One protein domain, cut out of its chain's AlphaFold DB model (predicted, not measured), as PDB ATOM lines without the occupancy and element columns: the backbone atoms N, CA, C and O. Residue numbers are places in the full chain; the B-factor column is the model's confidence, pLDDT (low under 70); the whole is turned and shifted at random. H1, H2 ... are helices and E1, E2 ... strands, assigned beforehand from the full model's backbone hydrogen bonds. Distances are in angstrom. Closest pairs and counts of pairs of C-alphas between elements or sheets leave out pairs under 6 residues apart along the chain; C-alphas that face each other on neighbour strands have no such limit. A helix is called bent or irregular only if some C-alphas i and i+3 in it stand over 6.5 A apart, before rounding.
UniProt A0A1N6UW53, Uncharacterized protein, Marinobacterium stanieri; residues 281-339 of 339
ATOM      1  N   VAL A 281      -7.193  26.424  23.072       93.12
ATOM      2  CA  VAL A 281      -7.701  27.113  24.258       93.12
ATOM      3  C   VAL A 281      -7.146  26.461  25.518       93.12
ATOM      4  O   VAL A 281      -7.007  25.241  25.555       93.12
ATOM      5  N   ASP A 282      -6.892  27.269  26.541       88.88
ATOM      6  CA  ASP A 282      -6.413  26.847  27.859       88.88
ATOM      7  C   ASP A 282      -7.360  27.346  28.968       88.88
ATOM      8  O   ASP A 282      -7.991  28.401  28.838       88.88
ATOM      9  N   GLY A 283      -7.501  26.584  30.051       84.88
ATOM     10  CA  GLY A 283      -8.402  26.873  31.169       84.88
ATOM     11  C   GLY A 283      -9.376  25.735  31.516       84.88
ATOM     12  O   GLY A 283      -9.252  24.621  31.007       84.88
ATOM     13  N   PRO A 284     -10.369  25.997  32.387       84.19
ATOM     14  CA  PRO A 284     -10.817  27.314  32.848       84.19
ATOM     15  C   PRO A 284      -9.867  28.008  33.838       84.19
ATOM     16  O   PRO A 284      -9.313  27.400  34.750       84.19
ATOM     17  N   LEU A 285      -9.740  29.328  33.702       80.50
ATOM     18  CA  LEU A 285      -9.022  30.217  34.613       80.50
ATOM     19  C   LEU A 285      -9.862  30.449  35.876       80.50
ATOM     20  O   LEU A 285     -10.606  31.427  35.979       80.50
ATOM     21  N   GLY A 286      -9.731  29.547  36.849       75.69
ATOM     22  CA  GLY A 286     -10.546  29.529  38.072       75.69
ATOM     23  C   GLY A 286     -10.498  30.811  38.917       75.69
ATOM     24  O   GLY A 286     -11.391  31.063  39.714       75.69
ATOM     25  N   TYR A 287      -9.501  31.672  38.732       80.75
ATOM     26  CA  TYR A 287      -9.364  32.944  39.451       80.75
ATOM     27  C   TYR A 287     -10.033  34.138  38.742       80.75
ATOM     28  O   TYR A 287     -10.110  35.220  39.323       80.75
ATOM     29  N   ILE A 288     -10.551  33.970  37.517       85.44
ATOM     30  CA  ILE A 288     -11.225  35.036  36.761       85.44
ATOM     31  C   ILE A 288     -12.717  34.723  36.634       85.44
ATOM     32  O   ILE A 288     -13.112  33.702  36.076       85.44
ATOM     33  N   ARG A 289     -13.568  35.643  37.103       91.88
ATOM     34  CA  ARG A 289     -15.025  35.556  36.933       91.88
ATOM     35  C   ARG A 289     -15.470  36.221  35.636       91.88
ATOM     36  O   ARG A 289     -15.048  37.334  35.317       91.88
ATOM     37  N   CYS A 290     -16.378  35.571  34.917       94.19
ATOM     38  CA  CYS A 290     -17.051  36.181  33.783       94.19
ATOM     39  C   CYS A 290     -17.898  37.374  34.248       94.19
ATOM     40  O   CYS A 290     -18.769  37.226  35.103       94.19
ATOM     41  N   LYS A 291     -17.715  38.542  33.622       93.50
ATOM     42  CA  LYS A 291     -18.507  39.748  33.926       93.50
ATOM     43  C   LYS A 291     -19.999  39.622  33.577       93.50
ATOM     44  O   LYS A 291     -20.785  40.420  34.064       93.50
ATOM     45  N   LYS A 292     -20.379  38.665  32.719       94.94
ATOM     46  CA  LYS A 292     -21.769  38.457  32.275       94.94
ATOM     47  C   LYS A 292     -22.525  37.459  33.154       94.94
ATOM     48  O   LYS A 292     -23.595  37.785  33.642       94.94
ATOM     49  N   CYS A 293     -21.983  36.253  33.347       95.31
ATOM     50  CA  CYS A 293     -22.663  35.183  34.092       95.31
ATOM     51  C   CYS A 293     -22.117  34.952  35.510       95.31
ATOM     52  O   CYS A 293     -22.651  34.122  36.236       95.31
ATOM     53  N   GLY A 294     -21.028  35.619  35.908       93.00
ATOM     54  CA  GLY A 294     -20.410  35.468  37.232       93.00
ATOM     55  C   GLY A 294     -19.626  34.165  37.459       93.00
ATOM     56  O   GLY A 294     -18.963  34.038  38.493       93.00
ATOM     57  N   GLN A 295     -19.664  33.220  36.513       92.31
ATOM     58  CA  GLN A 295     -19.000  31.913  36.605       92.31
ATOM     59  C   GLN A 295     -17.483  32.006  36.369       92.31
ATOM     60  O   GLN A 295     -17.001  32.887  35.654       92.31
ATOM     61  N   GLN A 296     -16.722  31.074  36.951       91.12
ATOM     62  CA  GLN A 296     -15.259  30.959  36.821       91.12
ATOM     63  C   GLN A 296     -14.866  30.042  35.649       91.12
ATOM     64  O   GLN A 296     -14.118  29.084  35.803       91.12
ATOM     65  N   THR A 297     -15.418  30.321  34.470       92.12
ATOM     66  CA  THR A 297     -15.288  29.496  33.253       92.12
ATOM     67  C   THR A 297     -14.588  30.259  32.126       92.12
ATOM     68  O   THR A 297     -14.951  30.142  30.955       92.12
ATOM     69  N   MET A 298     -13.654  31.149  32.468       93.44
ATOM     70  CA  MET A 298     -12.914  31.941  31.485       93.44
ATOM     71  C   MET A 298     -11.806  31.091  30.860       93.44
ATOM     72  O   MET A 298     -10.997  30.528  31.580       93.44
ATOM     73  N   MET A 299     -11.746  31.031  29.538       92.88
ATOM     74  CA  MET A 299     -10.735  30.318  28.761       92.88
ATOM     75  C   MET A 299      -9.771  31.327  28.142       92.88
ATOM     76  O   MET A 299     -10.203  32.375  27.653       92.88
ATOM     77  N   LEU A 300      -8.479  31.029  28.139       92.06
ATOM     78  CA  LEU A 300      -7.475  31.762  27.381       92.06
ATOM     79  C   LEU A 300      -7.407  31.192  25.963       92.06
ATOM     80  O   LEU A 300      -7.307  29.985  25.786       92.06
ATOM     81  N   LEU A 301      -7.464  32.053  24.952       95.50
ATOM     82  CA  LEU A 301      -7.263  31.629  23.569       95.50
ATOM     83  C   LEU A 301      -5.771  31.603  23.219       95.50
ATOM     84  O   LEU A 301      -5.017  32.504  23.608       95.50
ATOM     85  N   THR A 302      -5.362  30.623  22.421       95.50
ATOM     86  CA  THR A 302      -4.006  30.558  21.872       95.50
ATOM     87  C   THR A 302      -3.838  31.576  20.748       95.50
ATOM     88  O   THR A 302      -4.659  31.700  19.838       95.50
ATOM     89  N   GLY A 303      -2.749  32.334  20.808       95.38
ATOM     90  CA  GLY A 303      -2.416  33.379  19.855       95.38
ATOM     91  C   GLY A 303      -2.201  34.735  20.519       95.38
ATOM     92  O   GLY A 303      -2.914  35.164  21.431       95.38
ATOM     93  N   LYS A 304      -1.222  35.461  19.997       93.81
ATOM     94  CA  LYS A 304      -0.856  36.805  20.423       93.81
ATOM     95  C   LYS A 304      -2.060  37.744  20.382       93.81
ATOM     96  O   LYS A 304      -2.759  37.869  19.381       93.81
ATOM     97  N   GLY A 305      -2.278  38.440  21.495       92.50
ATOM     98  CA  GLY A 305      -3.327  39.455  21.611       92.50
ATOM     99  C   GLY A 305      -4.754  38.903  21.630       92.50
ATOM    100  O   GLY A 305      -5.695  39.696  21.648       92.50
ATOM    101  N   LYS A 306      -4.949  37.576  21.646       93.50
ATOM    102  CA  LYS A 306      -6.286  37.000  21.769       93.50
ATOM    103  C   LYS A 306      -6.841  37.227  23.189       93.50
ATOM    104  O   LYS A 306      -6.088  37.165  24.163       93.50
ATOM    105  N   PRO A 307      -8.145  37.522  23.325       91.44
ATOM    106  CA  PRO A 307      -8.762  37.769  24.624       91.44
ATOM    107  C   PRO A 307      -9.025  36.462  25.377       91.44
ATOM    108  O   PRO A 307      -9.134  35.397  24.773       91.44
ATOM    109  N   SER A 308      -9.240  36.558  26.688       92.50
ATOM    110  CA  SER A 308      -9.915  35.492  27.432       92.50
ATOM    111  C   SER A 308     -11.426  35.555  27.187       92.50
ATOM    112  O   SER A 308     -12.017  36.637  27.231       92.50
ATOM    113  N   LEU A 309     -12.064  34.409  26.958       95.38
ATOM    114  CA  LEU A 309     -13.490  34.290  26.642       95.38
ATOM    115  C   LEU A 309     -14.210  33.384  27.638       95.38
ATOM    116  O   LEU A 309     -13.645  32.411  28.115       95.38
ATOM    117  N   CYS A 310     -15.469  33.679  27.951       96.00
ATOM    118  CA  CYS A 310     -16.250  32.810  28.826       96.00
ATOM    119  C   CYS A 310     -16.753  31.586  28.058       96.00
ATOM    120  O   CYS A 310     -17.428  31.748  27.044       96.00
ATOM    121  N   GLN A 311     -16.533  30.384  28.593       94.38
ATOM    122  CA  GLN A 311     -16.973  29.126  27.984       94.38
ATOM    123  C   GLN A 311     -18.466  29.126  27.619       94.38
ATOM    124  O   GLN A 311     -18.817  28.731  26.513       94.38
ATOM    125  N   SER A 312     -19.336  29.625  28.505       93.50
ATOM    126  CA  SER A 312     -20.783  29.698  28.250       93.50
ATOM    127  C   SER A 312     -21.194  30.934  27.439       93.50
ATOM    128  O   SER A 312     -21.836  30.810  26.404       93.50
ATOM    129  N   CYS A 313     -20.821  32.142  27.880       96.88
ATOM    130  CA  CYS A 313     -21.294  33.391  27.263       96.88
ATOM    131  C   CYS A 313     -20.682  33.703  25.887       96.88
ATOM    132  O   CYS A 313     -21.206  34.559  25.174       96.88
ATOM    133  N   ASP A 314     -19.547  33.091  25.543       96.75
ATOM    134  CA  ASP A 314     -18.814  33.325  24.295       96.75
ATOM    135  C   ASP A 314     -18.562  32.008  23.528       96.75
ATOM    136  O   ASP A 314     -17.636  31.937  22.714       96.75
ATOM    137  N   ALA A 315     -19.397  30.983  23.752       95.88
ATOM    138  CA  ALA A 315     -19.264  29.645  23.164       95.88
ATOM    139  C   ALA A 315     -19.052  29.675  21.639       95.88
ATOM    140  O   ALA A 315     -18.115  29.059  21.135       95.88
ATOM    141  N   ASP A 316     -19.832  30.474  20.903       97.31
ATOM    142  CA  ASP A 316     -19.703  30.585  19.443       97.31
ATOM    143  C   ASP A 316     -18.359  31.174  18.995       97.31
ATOM    144  O   ASP A 316     -17.827  30.815  17.944       97.31
ATOM    145  N   LYS A 317     -17.796  32.113  19.768       97.25
ATOM    146  CA  LYS A 317     -16.486  32.705  19.461       97.25
ATOM    147  C   LYS A 317     -15.373  31.694  19.705       97.25
ATOM    148  O   LYS A 317     -14.455  31.618  18.892       97.25
ATOM    149  N   ILE A 318     -15.478  30.923  20.787       96.62
ATOM    150  CA  ILE A 318     -14.559  29.823  21.086       96.62
ATOM    151  C   ILE A 318     -14.644  28.777  19.972       96.62
ATOM    152  O   ILE A 318     -13.623  28.453  19.381       96.62
ATOM    153  N   ALA A 319     -15.846  28.336  19.590       96.94
ATOM    154  CA  ALA A 319     -16.045  27.365  18.515       96.94
ATOM    155  C   ALA A 319     -15.447  27.829  17.176       96.94
ATOM    156  O   ALA A 319     -14.792  27.050  16.487       96.94
ATOM    157  N   ARG A 320     -15.607  29.114  16.821       97.44
ATOM    158  CA  ARG A 320     -14.947  29.687  15.635       97.44
ATOM    159  C   ARG A 320     -13.425  29.652  15.744       97.44
ATOM    160  O   ARG A 320     -12.774  29.298  14.770       97.44
ATOM    161  N   HIS A 321     -12.872  30.002  16.905       97.25
ATOM    162  CA  HIS A 321     -11.429  29.970  17.135       97.25
ATOM    163  C   HIS A 321     -10.855  28.553  17.015       97.25
ATOM    164  O   HIS A 321      -9.883  28.371  16.287       97.25
ATOM    165  N   LEU A 322     -11.501  27.571  17.656       96.88
ATOM    166  CA  LEU A 322     -11.156  26.149  17.555       96.88
ATOM    167  C   LEU A 322     -11.127  25.707  16.091       96.88
ATOM    168  O   LEU A 322     -10.103  25.242  15.606       96.88
ATOM    169  N   LYS A 323     -12.217  25.968  15.359       97.44
ATOM    170  CA  LYS A 323     -12.322  25.602  13.946       97.44
ATOM    171  C   LYS A 323     -11.198  26.212  13.105       97.44
ATOM    172  O   LYS A 323     -10.586  25.510  12.314       97.44
ATOM    173  N   THR A 324     -10.912  27.508  13.265       97.69
ATOM    174  CA  THR A 324      -9.836  28.158  12.496       97.69
ATOM    175  C   THR A 324      -8.465  27.563  12.816       97.69
ATOM    176  O   THR A 324      -7.678  27.342  11.900       97.69
ATOM    177  N   PHE A 325      -8.186  27.287  14.091       97.38
ATOM    178  CA  PHE A 325      -6.942  26.644  14.507       97.38
ATOM    179  C   PHE A 325      -6.792  25.256  13.869       97.38
ATOM    180  O   PHE A 325      -5.769  24.967  13.245       97.38
ATOM    181  N   ASP A 326      -7.837  24.431  13.952       95.81
ATOM    182  CA  ASP A 326      -7.840  23.066  13.422       95.81
ATOM    183  C   ASP A 326      -7.754  23.041  11.887       95.81
ATOM    184  O   ASP A 326      -7.020  22.229  11.322       95.81
ATOM    185  N   ASP A 327      -8.445  23.950  11.189       96.25
ATOM    186  CA  ASP A 327      -8.377  24.085   9.726       96.25
ATOM    187  C   ASP A 327      -6.935  24.385   9.261       96.25
ATOM    188  O   ASP A 327      -6.453  23.812   8.275       96.25
ATOM    189  N   ILE A 328      -6.213  25.248   9.988       96.38
ATOM    190  CA  ILE A 328      -4.807  25.558   9.704       96.38
ATOM    191  C   ILE A 328      -3.924  24.350  10.014       96.38
ATOM    192  O   ILE A 328      -3.166  23.930   9.141       96.38
ATOM    193  N   ALA A 329      -4.031  23.749  11.200       95.50
ATOM    194  CA  ALA A 329      -3.224  22.584  11.568       95.50
ATOM    195  C   ALA A 329      -3.383  21.437  10.548       95.50
ATOM    196  O   ALA A 329      -2.395  20.863  10.076       95.50
ATOM    197  N   ASN A 330      -4.612  21.178  10.095       93.50
ATOM    198  CA  ASN A 330      -4.924  20.185   9.065       93.50
ATOM    199  C   ASN A 330      -4.219  20.438   7.723       93.50
ATOM    200  O   ASN A 330      -3.806  19.491   7.042       93.50
ATOM    201  N   LYS A 331      -4.050  21.706   7.326       93.69
ATOM    202  CA  LYS A 331      -3.330  22.071   6.098       93.69
ATOM    203  C   LYS A 331      -1.865  21.623   6.149       93.69
ATOM    204  O   LYS A 331      -1.338  21.166   5.135       93.69
ATOM    205  N   TYR A 332      -1.231  21.726   7.316       92.69
ATOM    206  CA  TYR A 332       0.181  21.385   7.510       92.69
ATOM    207  C   TYR A 332       0.406  19.895   7.816       92.69
ATOM    208  O   TYR A 332       1.443  19.349   7.443       92.69
ATOM    209  N   LEU A 333      -0.593  19.191   8.359       87.56
ATOM    210  CA  LEU A 333      -0.519  17.748   8.640       87.56
ATOM    211  C   LEU A 333      -0.259  16.887   7.394       87.56
ATOM    212  O   LEU A 333       0.398  15.850   7.455       87.56
ATOM    213  N   LYS A 334      -0.753  17.307   6.226       64.56
ATOM    214  CA  LYS A 334      -0.541  16.572   4.966       64.56
ATOM    215  C   LYS A 334       0.918  16.595   4.497       64.56
ATOM    216  O   LYS A 334       1.319  15.717   3.736       64.56
ATOM    217  N   TRP A 335       1.700  17.579   4.940       55.12
ATOM    218  CA  TRP A 335       3.095  17.759   4.540       55.12
ATOM    219  C   TRP A 335       4.071  16.953   5.405       55.12
ATOM    220  O   TRP A 335       5.120  16.556   4.905       55.12
ATOM    221  N   SER A 336       3.715  16.634   6.654       54.69
ATOM    222  CA  SER A 336       4.578  15.874   7.572       54.69
ATOM    223  C   SER A 336       4.697  14.382   7.233       54.69
ATOM    224  O   SER A 336       5.643  13.740   7.665       54.69
ATOM    225  N   LYS A 337       3.804  13.821   6.401       49.53
ATOM    226  CA  LYS A 337       3.862  12.412   5.945       49.53
ATOM    227  C   LYS A 337       4.883  12.138   4.821       49.53
ATOM    228  O   LYS A 337       4.955  11.007   4.351       49.53
ATOM    229  N   LYS A 338       5.601  13.155   4.327       43.81
ATOM    230  CA  LYS A 338       6.518  13.056   3.169       43.81
ATOM    231  C   LYS A 338       8.008  13.252   3.503       43.81
ATOM    232  O   LYS A 338       8.814  13.300   2.578       43.81
ATOM    233  N   ILE A 339       8.365  13.376   4.778       42.06
ATOM    234  CA  ILE A 339       9.746  13.487   5.280       42.06
ATOM    235  C   ILE A 339       9.971  12.316   6.226       42.06
ATOM    236  O   ILE A 339      11.089  11.761   6.197       42.06
TER     237      ILE A 339
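AT A GLANCE: This is residues 281 to 339 of the 339 residues of an uncharacterized protein of Marinobacterium stanieri (UniProt A0A1N6UW53). A small head, made of a short two-stranded hairpin, E1 and E2, and the loops beside it, sits at one end of a single long helix, H1, which begins at the head and sticks out from it as an arm with residues 326 to 339. The first turns of H1, residues 315 to 322, come near both strands, and a long stretch with no named element, residues 281 to 297, makes much of the rest of the head. The 59 printed residues hold two named strands and then one named helix, in the order E1, E2, H1; the sheet E1 - E2 is antiparallel and the class is mixed, helices and strands, with under half of the residues in named elements. The whole is loose, with a radius of gyration of the C-alphas of 14.5 A, and it spans 49 by 20 by 17 A, the length being made by the arm.

IN THESE COORDINATES: E1 is residues 298 to 301, 9.7 A from first to last C-alpha, and begins with C-alpha 298 at (-12.914, 31.941, 31.485). E2 is residues 308 to 310, 7.0 A long. H1 is residues 315 to 336, 31.6 A long, from C-alpha 315 at (-19.264, 29.645, 23.164) to C-alpha 336 at (4.578, 15.874, 7.572). H1 is neither bent nor irregular, but only just: C-alphas 331 and 334 are 6.3 A apart.

HOW THE PARTS SIT: E1 and E2 form a hairpin, antiparallel, with 137 degrees between their directions. N 299 and O 309 are 2.7 A apart and N 309 and O 299 are 2.8 A apart, both within hydrogen-bond range. C-alphas 298 and 310 face each other at 4.4 A. Residues 281 to 282 form a short antiparallel pairing with residues 300 to 301 of E1. The closest C-alphas of E2 and H1 are those of Leu 309 and Ile 318, 7.2 A apart. Those of E1 and H1 are Leu 301 and His 321, 7.8 A apart. In H1, 15 of 18 O i to N i+4 pairs are within hydrogen-bond range.

THE WHOLE: The two C-alphas farthest apart are those of Gly 294 and Ile 339, at 49.1 A. Residues 326 to 339, of which 326 to 336 belong to H1, stand free; the body without them has 45 residues and spans 28 by 18 by 14 A. The printed part has no cut and ends at residue 339, the chain's last. The link from E2 to H1 is tight, and that from E1 to E2 is short. The mean pLDDT of the printed part is 88.9, and the model's confidence is low, under 70, at residues 334 to 339.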